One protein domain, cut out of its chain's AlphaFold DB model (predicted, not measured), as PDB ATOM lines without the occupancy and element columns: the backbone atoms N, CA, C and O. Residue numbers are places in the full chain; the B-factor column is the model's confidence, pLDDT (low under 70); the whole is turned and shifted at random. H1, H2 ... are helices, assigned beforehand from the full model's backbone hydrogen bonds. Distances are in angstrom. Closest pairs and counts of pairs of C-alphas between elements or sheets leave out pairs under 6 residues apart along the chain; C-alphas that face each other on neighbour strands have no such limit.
ATOM      1  N   ALA A   2     164.003 194.781 109.792       63.78
ATOM      2  CA  ALA A   2     163.429 193.653 110.527       63.78
ATOM      3  C   ALA A   2     164.575 192.908 111.242       63.78
ATOM      4  O   ALA A   2     165.470 192.422 110.555       63.78
ATOM      5  N   PRO A   3     164.608 192.850 112.586       76.06
ATOM      6  CA  PRO A   3     165.745 192.287 113.320       76.06
ATOM      7  C   PRO A   3     165.784 190.752 113.283       76.06
ATOM      8  O   PRO A   3     166.823 190.158 113.558       76.06
ATOM      9  N   ASN A   4     164.668 190.112 112.929       81.62
ATOM     10  CA  ASN A   4     164.508 188.666 113.011       81.62
ATOM     11  C   ASN A   4     164.756 188.029 111.634       81.62
ATOM     12  O   ASN A   4     163.940 188.239 110.731       81.62
ATOM     13  N   PRO A   5     165.843 187.256 111.446       83.31
ATOM     14  CA  PRO A   5     166.036 186.506 110.214       83.31
ATOM     15  C   PRO A   5     164.928 185.458 110.072       83.31
ATOM     16  O   PRO A   5     164.568 184.774 111.032       83.31
ATOM     17  N   ARG A   6     164.380 185.332 108.863       83.19
ATOM     18  CA  ARG A   6     163.386 184.305 108.522       83.19
ATOM     19  C   ARG A   6     164.045 182.967 108.238       83.19
ATOM     20  O   ARG A   6     163.498 181.924 108.584       83.19
ATOM     21  N   PHE A   7     165.246 183.011 107.677       84.88
ATOM     22  CA  PHE A   7     166.057 181.840 107.414       84.88
ATOM     23  C   PHE A   7     167.229 181.762 108.393       84.88
ATOM     24  O   PHE A   7     167.990 182.716 108.553       84.88
ATOM     25  N   VAL A   8     167.398 180.597 109.014       84.69
ATOM     26  CA  VAL A   8     168.575 180.254 109.814       84.69
ATOM     27  C   VAL A   8     169.058 178.893 109.353       84.69
ATOM     28  O   VAL A   8     168.258 177.969 109.199       84.69
ATOM     29  N   LEU A   9     170.370 178.754 109.172       84.12
ATOM     30  CA  LEU A   9     170.964 177.475 108.824       84.12
ATOM     31  C   LEU A   9     170.961 176.535 110.034       84.12
ATOM     32  O   LEU A   9     171.881 176.525 110.847       84.12
ATOM     33  N   ARG A  10     169.877 175.773 110.177       85.56
ATOM     34  CA  ARG A  10     169.709 174.787 111.249       85.56
ATOM     35  C   ARG A  10     170.522 173.531 110.943       85.56
ATOM     36  O   ARG A  10     170.710 173.186 109.782       85.56
ATOM     37  N   GLN A  11     170.904 172.796 111.986       85.12
ATOM     38  CA  GLN A  11     171.668 171.548 111.862       85.12
ATOM     39  C   GLN A  11     171.049 170.562 110.858       85.12
ATOM     40  O   GLN A  11     171.726 170.083 109.957       85.12
ATOM     41  N   TRP A  12     169.740 170.312 110.960       84.75
ATOM     42  CA  TRP A  12     169.053 169.384 110.055       84.75
ATOM     43  C   TRP A  12     169.106 169.835 108.591       84.75
ATOM     44  O   TRP A  12     169.169 169.004 107.690       84.75
ATOM     45  N   LEU A  13     169.061 171.151 108.368       84.38
ATOM     46  CA  LEU A  13     169.086 171.738 107.039       84.38
ATOM     47  C   LEU A  13     170.489 171.640 106.445       84.38
ATOM     48  O   LEU A  13     170.631 171.330 105.268       84.38
ATOM     49  N   LEU A  14     171.517 171.856 107.268       85.31
ATOM     50  CA  LEU A  14     172.905 171.661 106.872       85.31
ATOM     51  C   LEU A  14     173.147 170.212 106.433       85.31
ATOM     52  O   LEU A  14     173.662 170.000 105.343       85.31
ATOM     53  N   GLU A  15     172.704 169.226 107.217       86.75
ATOM     54  CA  GLU A  15     172.838 167.803 106.865       86.75
ATOM     55  C   GLU A  15     172.124 167.437 105.558       86.75
ATOM     56  O   GLU A  15     172.639 166.650 104.762       86.75
ATOM     57  N   GLU A  16     170.929 167.986 105.333       84.38
ATOM     58  CA  GLU A  16     170.158 167.738 104.114       84.38
ATOM     59  C   GLU A  16     170.838 168.359 102.886       84.38
ATOM     60  O   GLU A  16     170.983 167.699 101.858       84.38
ATOM     61  N   VAL A  17     171.338 169.591 103.017       82.94
ATOM     62  CA  VAL A  17     172.077 170.276 101.950       82.94
ATOM     63  C   VAL A  17     173.404 169.584 101.660       82.94
ATOM     64  O   VAL A  17     173.749 169.445 100.492       82.94
ATOM     65  N   THR A  18     174.138 169.109 102.672       84.94
ATOM     66  CA  THR A  18     175.377 168.343 102.461       84.94
ATOM     67  C   THR A  18     175.102 167.104 101.614       84.94
ATOM     68  O   THR A  18     175.758 166.930 100.591       84.94
ATOM     69  N   LYS A  19     174.074 166.314 101.951       86.38
ATOM     70  CA  LYS A  19     173.681 165.134 101.158       86.38
ATOM     71  C   LYS A  19     173.307 165.490  99.722       86.38
ATOM     72  O   LYS A  19     173.657 164.770  98.794       86.38
ATOM     73  N   TYR A  20     172.591 166.596  99.536       83.06
ATOM     74  CA  TYR A  20     172.201 167.054  98.207       83.06
ATOM     75  C   TYR A  20     173.410 167.512  97.378       83.06
ATOM     76  O   TYR A  20     173.561 167.106  96.231       83.06
ATOM     77  N   VAL A  21     174.314 168.298  97.972       85.25
ATOM     78  CA  VAL A  21     175.548 168.791  97.332       85.25
ATOM     79  C   VAL A  21     176.516 167.653  97.000       85.25
ATOM     80  O   VAL A  21     177.228 167.744  96.005       85.25
ATOM     81  N   GLU A  22     176.558 166.588  97.801       88.25
ATOM     82  CA  GLU A  22     177.350 165.391  97.489       88.25
ATOM     83  C   GLU A  22     176.856 164.683  96.216       88.25
ATOM     84  O   GLU A  22     177.673 164.148  95.468       88.25
ATOM     85  N   GLY A  23     175.545 164.709  95.947       87.06
ATOM     86  CA  GLY A  23     174.948 164.143  94.732       87.06
ATOM     87  C   GLY A  23     174.975 165.082  93.519       87.06
ATOM     88  O   GLY A  23     175.213 164.628  92.402       87.06
ATOM     89  N   ASP A  24     174.758 166.383  93.731       83.81
ATOM     90  CA  ASP A  24     174.830 167.432  92.707       83.81
ATOM     91  C   ASP A  24     175.482 168.713  93.274       83.81
ATOM     92  O   ASP A  24     174.813 169.605  93.821       83.81
ATOM     93  N   PRO A  25     176.813 168.845  93.134       81.38
ATOM     94  CA  PRO A  25     177.557 169.938  93.747       81.38
ATOM     95  C   PRO A  25     177.323 171.299  93.088       81.38
ATOM     96  O   PRO A  25     177.597 172.322  93.724       81.38
ATOM     97  N   ALA A  26     176.859 171.347  91.836       80.88
ATOM     98  CA  ALA A  26     176.641 172.601  91.118       80.88
ATOM     99  C   ALA A  26     175.300 173.230  91.520       80.88
ATOM    100  O   ALA A  26     175.253 174.399  91.917       80.88
ATOM    101  N   THR A  27     174.229 172.436  91.496       76.88
ATOM    102  CA  THR A  27     172.875 172.908  91.812       76.88
ATOM    103  C   THR A  27     172.713 173.170  93.310       76.88
ATOM    104  O   THR A  27     172.196 174.219  93.707       76.88
ATOM    105  N   GLY A  28     173.249 172.292  94.169       72.81
ATOM    106  CA  GLY A  28     173.114 172.419  95.624       72.81
ATOM    107  C   GLY A  28     173.757 173.672  96.211       72.81
ATOM    108  O   GLY A  28     173.171 174.328  97.077       72.81
ATOM    109  N   LYS A  29     174.920 174.081  95.689       76.69
ATOM    110  CA  LYS A  29     175.590 175.317  96.126       76.69
ATOM    111  C   LYS A  29     174.796 176.568  95.752       76.69
ATOM    112  O   LYS A  29     174.765 177.518  96.533       76.69
ATOM    113  N   HIS A  30     174.145 176.574  94.587       76.50
ATOM    114  CA  HIS A  30     173.367 177.724  94.131       76.50
ATOM    115  C   HIS A  30     172.110 177.941  94.986       76.50
ATOM    116  O   HIS A  30     171.865 179.057  95.453       76.50
ATOM    117  N   VAL A  31     171.352 176.869  95.248       70.81
ATOM    118  CA  VAL A  31     170.128 176.926  96.068       70.81
ATOM    119  C   VAL A  31     170.448 177.372  97.495       70.81
ATOM    120  O   VAL A  31     169.776 178.250  98.040       70.81
ATOM    121  N   PHE A  32     171.518 176.832  98.081       73.50
ATOM    122  CA  PHE A  32     171.977 177.231  99.406       73.50
ATOM    123  C   PHE A  32     172.423 178.697  99.457       73.50
ATOM    124  O   PHE A  32     172.002 179.450 100.338       73.50
ATOM    125  N   GLY A  33     173.246 179.118  98.490       76.69
ATOM    126  CA  GLY A  33     173.793 180.471  98.428       76.69
ATOM    127  C   GLY A  33     172.706 181.542  98.352       76.69
ATOM    128  O   GLY A  33     172.782 182.544  99.059       76.69
ATOM    129  N   LYS A  34     171.644 181.311  97.571       73.19
ATOM    130  CA  LYS A  34     170.500 182.235  97.485       73.19
ATOM    131  C   LYS A  34     169.848 182.499  98.850       73.19
ATOM    132  O   LYS A  34     169.491 183.643  99.133       73.19
ATOM    133  N   LYS A  35     169.708 181.463  99.684       75.94
ATOM    134  CA  LYS A  35     168.950 181.507 100.948       75.94
ATOM    135  C   LYS A  35     169.802 182.009 102.112       75.94
ATOM    136  O   LYS A  35     169.416 182.954 102.803       75.94
ATOM    137  N   ALA A  36     171.007 181.461 102.267       79.62
ATOM    138  CA  ALA A  36     171.942 181.856 103.320       79.62
ATOM    139  C   ALA A  36     172.417 183.314 103.182       79.62
ATOM    140  O   ALA A  36     172.588 183.998 104.188       79.62
ATOM    141  N   CYS A  37     172.569 183.822 101.951       84.56
ATOM    142  CA  CYS A  37     173.024 185.195 101.699       84.56
ATOM    143  C   CYS A  37     171.903 186.248 101.759       84.56
ATOM    144  O   CYS A  37     172.151 187.431 101.529       84.56
ATOM    145  N   SER A  38     170.651 185.865 102.020       84.94
ATOM    146  CA  SER A  38     169.524 186.804 102.119       84.94
ATOM    147  C   SER A  38     168.518 186.387 103.207       84.94
ATOM    148  O   SER A  38     167.328 186.242 102.926       84.94
ATOM    149  N   PRO A  39     168.945 186.228 104.474       83.62
ATOM    150  CA  PRO A  39     168.140 185.579 105.513       83.62
ATOM    151  C   PRO A  39     166.916 186.382 105.978       83.62
ATOM    152  O   PRO A  39     166.027 185.832 106.626       83.62
ATOM    153  N   PHE A  40     166.853 187.674 105.649       84.00
ATOM    154  CA  PHE A  40     165.751 188.576 106.004       84.00
ATOM    155  C   PHE A  40     164.690 188.713 104.906       84.00
ATOM    156  O   PHE A  40     163.705 189.418 105.110       84.00
ATOM    157  N   LYS A  41     164.886 188.088 103.735       81.19
ATOM    158  CA  LYS A  41     163.858 188.085 102.690       81.19
ATOM    159  C   LYS A  41     162.639 187.262 103.136       81.19
ATOM    160  O   LYS A  41     162.797 186.320 103.915       81.19
ATOM    161  N   PRO A  42     161.433 187.610 102.659       74.31
ATOM    162  CA  PRO A  42     160.252 186.782 102.857       74.31
ATOM    163  C   PRO A  42     160.398 185.508 102.014       74.31
ATOM    164  O   PRO A  42     160.251 185.547 100.797       74.31
ATOM    165  N   TRP A  43     160.745 184.400 102.666       76.56
ATOM    166  CA  TRP A  43     160.903 183.077 102.055       76.56
ATOM    167  C   TRP A  43     159.635 182.244 102.290       76.56
ATOM    168  O   TRP A  43     159.133 182.216 103.414       76.56
ATOM    169  N   GLY A  44     159.119 181.571 101.255       69.19
ATOM    170  CA  GLY A  44     157.958 180.673 101.361       69.19
ATOM    171  C   GLY A  44     156.598 181.354 101.551       69.19
ATOM    172  O   GLY A  44     155.677 180.718 102.065       69.19
ATOM    173  N   ARG A  45     156.500 182.628 101.135       68.38
ATOM    174  CA  ARG A  45     155.336 183.530 101.231       68.38
ATOM    175  C   ARG A  45     154.854 183.759 102.681       68.38
ATOM    176  O   ARG A  45     154.421 182.847 103.382       68.38
ATOM    177  N   GLU A  46     154.928 185.006 103.160       64.44
ATOM    178  CA  GLU A  46     154.479 185.349 104.521       64.44
ATOM    179  C   GLU A  46     152.938 185.283 104.629       64.44
ATOM    180  O   GLU A  46     152.236 185.905 103.835       64.44
ATOM    181  N   GLY A  47     152.416 184.541 105.618       65.75
ATOM    182  CA  GLY A  47     150.980 184.444 105.928       65.75
ATOM    183  C   GLY A  47     150.465 183.016 106.176       65.75
ATOM    184  O   GLY A  47     151.157 182.027 105.908       65.75
ATOM    185  N   ASP A  48     149.224 182.916 106.665       64.00
ATOM    186  CA  ASP A  48     148.452 181.666 106.825       64.00
ATOM    187  C   ASP A  48     147.809 181.229 105.498       64.00
ATOM    188  O   ASP A  48     146.624 180.913 105.416       64.00
ATOM    189  N   ILE A  49     148.594 181.275 104.425       71.75
ATOM    190  CA  ILE A  49     148.158 180.856 103.097       71.75
ATOM    191  C   ILE A  49     148.245 179.322 103.051       71.75
ATOM    192  O   ILE A  49     149.255 178.780 103.518       71.75
ATOM    193  N   PRO A  50     147.225 178.617 102.532       76.62
ATOM    194  CA  PRO A  50     147.265 177.167 102.392       76.62
ATOM    195  C   PRO A  50     148.452 176.725 101.535       76.62
ATOM    196  O   PRO A  50     148.750 177.340 100.511       76.62
ATOM    197  N   ASP A  51     149.088 175.614 101.906       72.44
ATOM    198  CA  ASP A  51     150.211 175.044 101.151       72.44
ATOM    199  C   ASP A  51     149.828 174.683  99.700       72.44
ATOM    200  O   ASP A  51     150.705 174.583  98.840       72.44
ATOM    201  N   ASP A  52     148.537 174.493  99.412       78.06
ATOM    202  CA  ASP A  52     147.984 174.223  98.076       78.06
ATOM    203  C   ASP A  52     148.015 175.438  97.135       78.06
ATOM    204  O   ASP A  52     147.958 175.278  95.917       78.06
ATOM    205  N   GLU A  53     148.142 176.648  97.681       78.94
ATOM    206  CA  GLU A  53     148.255 177.895  96.912       78.94
ATOM    207  C   GLU A  53     149.714 178.340  96.704       78.94
ATOM    208  O   GLU A  53     149.971 179.360  96.050       78.94
ATOM    209  N   LEU A  54     150.673 177.594  97.265       79.75
ATOM    210  CA  LEU A  54     152.106 177.839  97.114       79.75
ATOM    211  C   LEU A  54     152.643 177.090  95.896       79.75
ATOM    212  O   LEU A  54     152.315 175.924  95.666       79.75
ATOM    213  N   ASN A  55     153.519 177.747  95.137       83.50
ATOM    214  CA  ASN A  55     154.287 177.046  94.117       83.50
ATOM    215  C   ASN A  55     155.290 176.061  94.769       83.50
ATOM    216  O   ASN A  55     155.532 176.093  95.978       83.50
ATOM    217  N   GLU A  56     155.873 175.166  93.970       81.69
ATOM    218  CA  GLU A  56     156.803 174.143  94.474       81.69
ATOM    219  C   GLU A  56     158.019 174.755  95.202       81.69
ATOM    220  O   GLU A  56     158.395 174.287  96.278       81.69
ATOM    221  N   GLU A  57     158.555 175.866  94.684       80.94
ATOM    222  CA  GLU A  57     159.683 176.598  95.277       80.94
ATOM    223  C   GLU A  57     159.314 177.219  96.640       80.94
ATOM    224  O   GLU A  57     160.038 177.055  97.622       80.94
ATOM    225  N   GLU A  58     158.152 177.866  96.738       82.38
ATOM    226  CA  GLU A  58     157.599 178.497  97.939       82.38
ATOM    227  C   GLU A  58     157.311 177.445  99.020       82.38
ATOM    228  O   GLU A  58     157.608 177.657 100.200       82.38
ATOM    229  N   ARG A  59     156.781 176.282  98.631       82.88
ATOM    230  CA  ARG A  59     156.521 175.167  99.549       82.88
ATOM    231  C   ARG A  59     157.823 174.613 100.132       82.88
ATOM    232  O   ARG A  59     157.916 174.387 101.342       82.88
ATOM    233  N   GLU A  60     158.850 174.440  99.304       81.12
ATOM    234  CA  GLU A  60     160.183 174.053  99.774       81.12
ATOM    235  C   GLU A  60     160.801 175.107 100.698       81.12
ATOM    236  O   GLU A  60     161.360 174.783 101.747       81.12
ATOM    237  N   GLU A  61     160.689 176.385 100.351       80.62
ATOM    238  CA  GLU A  61     161.170 177.481 101.190       80.62
ATOM    239  C   GLU A  61     160.511 177.506 102.567       80.62
ATOM    240  O   GLU A  61     161.207 177.660 103.580       80.62
ATOM    241  N   ARG A  62     159.196 177.285 102.620       82.62
ATOM    242  CA  ARG A  62     158.433 177.194 103.869       82.62
ATOM    243  C   ARG A  62     158.905 176.011 104.716       82.62
ATOM    244  O   ARG A  62     159.121 176.169 105.919       82.62
ATOM    245  N   ARG A  63     159.186 174.861 104.089       84.38
ATOM    246  CA  ARG A  63     159.783 173.686 104.751       84.38
ATOM    247  C   ARG A  63     161.161 173.996 105.343       84.38
ATOM    248  O   ARG A  63     161.421 173.618 106.483       84.38
ATOM    249  N   TYR A  64     162.027 174.698 104.614       80.88
ATOM    250  CA  TYR A  64     163.376 175.039 105.089       80.88
ATOM    251  C   TYR A  64     163.390 176.051 106.238       80.88
ATOM    252  O   TYR A  64     164.261 175.979 107.107       80.88
ATOM    253  N   CYS A  65     162.425 176.969 106.277       82.25
ATOM    254  CA  CYS A  65     162.271 177.907 107.392       82.25
ATOM    255  C   CYS A  65     161.600 177.260 108.620       82.25
ATOM    256  O   CYS A  65     161.738 177.754 109.745       82.25
ATOM    257  N   GLY A  66     160.899 176.144 108.413       81.12
ATOM    258  CA  GLY A  66     160.194 175.391 109.438       81.12
ATOM    259  C   GLY A  66     161.087 174.598 110.395       81.12
ATOM    260  O   GLY A  66     162.321 174.567 110.333       81.12
ATOM    261  N   LEU A  67     160.417 173.930 111.329       77.69
ATOM    262  CA  LEU A  67     161.025 172.903 112.163       77.69
ATOM    263  C   LEU A  67     160.855 171.561 111.453       77.69
ATOM    264  O   LEU A  67     159.754 171.231 111.019       77.69
ATOM    265  N   ARG A  68     161.942 170.789 111.358       75.81
ATOM    266  CA  ARG A  68     161.881 169.387 110.941       75.81
ATOM    267  C   ARG A  68     161.296 168.558 112.090       75.81
ATOM    268  O   ARG A  68     160.374 168.965 112.791       75.81
ATOM    269  N   ASP A  69     161.859 167.387 112.310       72.56
ATOM    270  CA  ASP A  69     161.439 166.471 113.342       72.56
ATOM    271  C   ASP A  69     161.497 167.111 114.736       72.56
ATOM    272  O   ASP A  69     162.559 167.496 115.235       72.56
ATOM    273  N   ARG A  70     160.329 167.208 115.376       73.06
ATOM    274  CA  ARG A  70     160.188 167.764 116.722       73.06
ATOM    275  C   ARG A  70     160.780 166.852 117.796       73.06
ATOM    276  O   ARG A  70     160.961 167.313 118.916       73.06
ATOM    277  N   ARG A  71     161.129 165.598 117.469       70.38
ATOM    278  CA  ARG A  71     161.743 164.641 118.406       70.38
ATOM    279  C   ARG A  71     163.093 165.109 118.955       70.38
ATOM    280  O   ARG A  71     163.461 164.694 120.044       70.38
ATOM    281  N   MET A  72     163.801 165.985 118.237       60.91
ATOM    282  CA  MET A  72     165.084 166.556 118.677       60.91
ATOM    283  C   MET A  72     164.937 167.932 119.358       60.91
ATOM    284  O   MET A  72     165.939 168.550 119.721       60.91
ATOM    285  N   LEU A  73     163.712 168.446 119.543       64.50
ATOM    286  CA  LEU A  73     163.489 169.671 120.317       64.50
ATOM    287  C   LEU A  73     163.809 169.406 121.793       64.50
ATOM    288  O   LEU A  73     163.247 168.500 122.397       64.50
ATOM    289  N   GLY A  74     164.700 170.211 122.371       65.94
ATOM    290  CA  GLY A  74     165.149 170.051 123.759       65.94
ATOM    291  C   GLY A  74     166.484 169.319 123.916       65.94
ATOM    292  O   GLY A  74     167.036 169.335 125.012       65.94
ATOM    293  N   PHE A  75     167.065 168.770 122.839       62.56
ATOM    294  CA  PHE A  75     168.486 168.414 122.833       62.56
ATOM    295  C   PHE A  75     169.314 169.702 122.821       62.56
ATOM    296  O   PHE A  75     169.635 170.264 121.775       62.56
ATOM    297  N   GLN A  76     169.626 170.209 124.010       63.81
ATOM    298  CA  GLN A  76     170.674 171.203 124.173       63.81
ATOM    299  C   GLN A  76     172.000 170.464 124.036       63.81
ATOM    300  O   GLN A  76     172.289 169.570 124.830       63.81
ATOM    301  N   CYS A  77     172.809 170.821 123.035       59.22
ATOM    302  CA  CYS A  77     174.220 170.467 123.076       59.22
ATOM    303  C   CYS A  77     174.772 171.058 124.373       59.22
ATOM    304  O   CYS A  77     174.905 172.276 124.498       59.22
ATOM    305  N   SER A  78     175.025 170.200 125.358       60.97
ATOM    306  CA  SER A  78     175.844 170.550 126.503       60.97
ATOM    307  C   SER A  78     177.200 170.912 125.916       60.97
ATOM    308  O   SER A  78     177.889 170.051 125.374       60.97
ATOM    309  N   CYS A  79     177.542 172.196 125.912       59.50
ATOM    310  CA  CYS A  79     178.903 172.604 125.624       59.50
ATOM    311  C   CYS A  79     179.808 171.860 126.615       59.50
ATOM    312  O   CYS A  79     179.727 172.088 127.821       59.50
ATOM    313  N   SER A  80     180.614 170.926 126.114       54.50
ATOM    314  CA  SER A  80     181.763 170.415 126.848       54.50
ATOM    315  C   SER A  80     182.750 171.567 127.024       54.50
ATOM    316  O   SER A  80     183.259 172.048 126.019       54.50
ATOM    317  N   SER A  81     182.942 171.961 128.291       48.56
ATOM    318  CA  SER A  81     184.065 172.701 128.916       48.56
ATOM    319  C   SER A  81     184.709 173.848 128.138       48.56
ATOM    320  O   SER A  81     185.437 173.581 127.160       48.56
TER     321      SER A  81
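Overview. This is residues 2 to 81 of the 81 residues of an uncharacterized protein of Pisolithus microcarpus 441 (UniProt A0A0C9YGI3). A helical hairpin, H1 and H2 side by side and joined at one end like a narrow V, has a third helix, H3, set off near its open end at the far side of a long loop, and a tail, residues 73 to 81, that sticks out from the body. The printed part has 80 residues with three named helices in the order H1, H2, H3 and no named strand; the class is all helix, though under half of the residues, 35 of 80, are in named elements. It is only just loose, close to compact, with a radius of gyration of the C-alphas of 14.4 A, and spans 46 by 32 by 26 A.

Along the chain. After residues 2 to 10, H1 takes residues 11 to 23, 18.9 A long, from C-alpha 11 at (171.668, 171.548, 111.862). H2 takes residues 25 to 36, 16.3 A long. H3 takes residues 56 to 65, 14.5 A long, and ends with C-alpha 65 at (162.271, 177.907, 107.392).

Arrangement. H1 and H2 form a helical hairpin and run opposite ways at a shallow tilt of 28 degrees. They touch through residues 17 to 21 of H1 and 27 to 32 of H2 alone; the closest C-alphas, of Val 21 and Gly 28, are 4.7 A apart. H1 and H3 are close but not clearly touching, with the closest C-alphas, of Leu 13 and Tyr 64, 6.9 A apart. They run opposite ways at a steep tilt of 45 degrees. H2 and H3 are apart. Every O i to N i+4 pair is within hydrogen-bond range in H1 and H3; in H2, 5 of 8 are.

Size, cuts and confidence. The C-alphas of Glu 53 and Ser 81, the two farthest apart, are 48.3 A from each other. Without residues 73 to 81, which stand free, the body spans 34 by 29 by 29 A. The printed part has no cut. The link from H1 to H2 is tight; that from H2 to H3, 19 residues, is long. Mean pLDDT of the printed part is 76.8, with residue 2, residues 44 to 48 and residues 72 to 81 under 70.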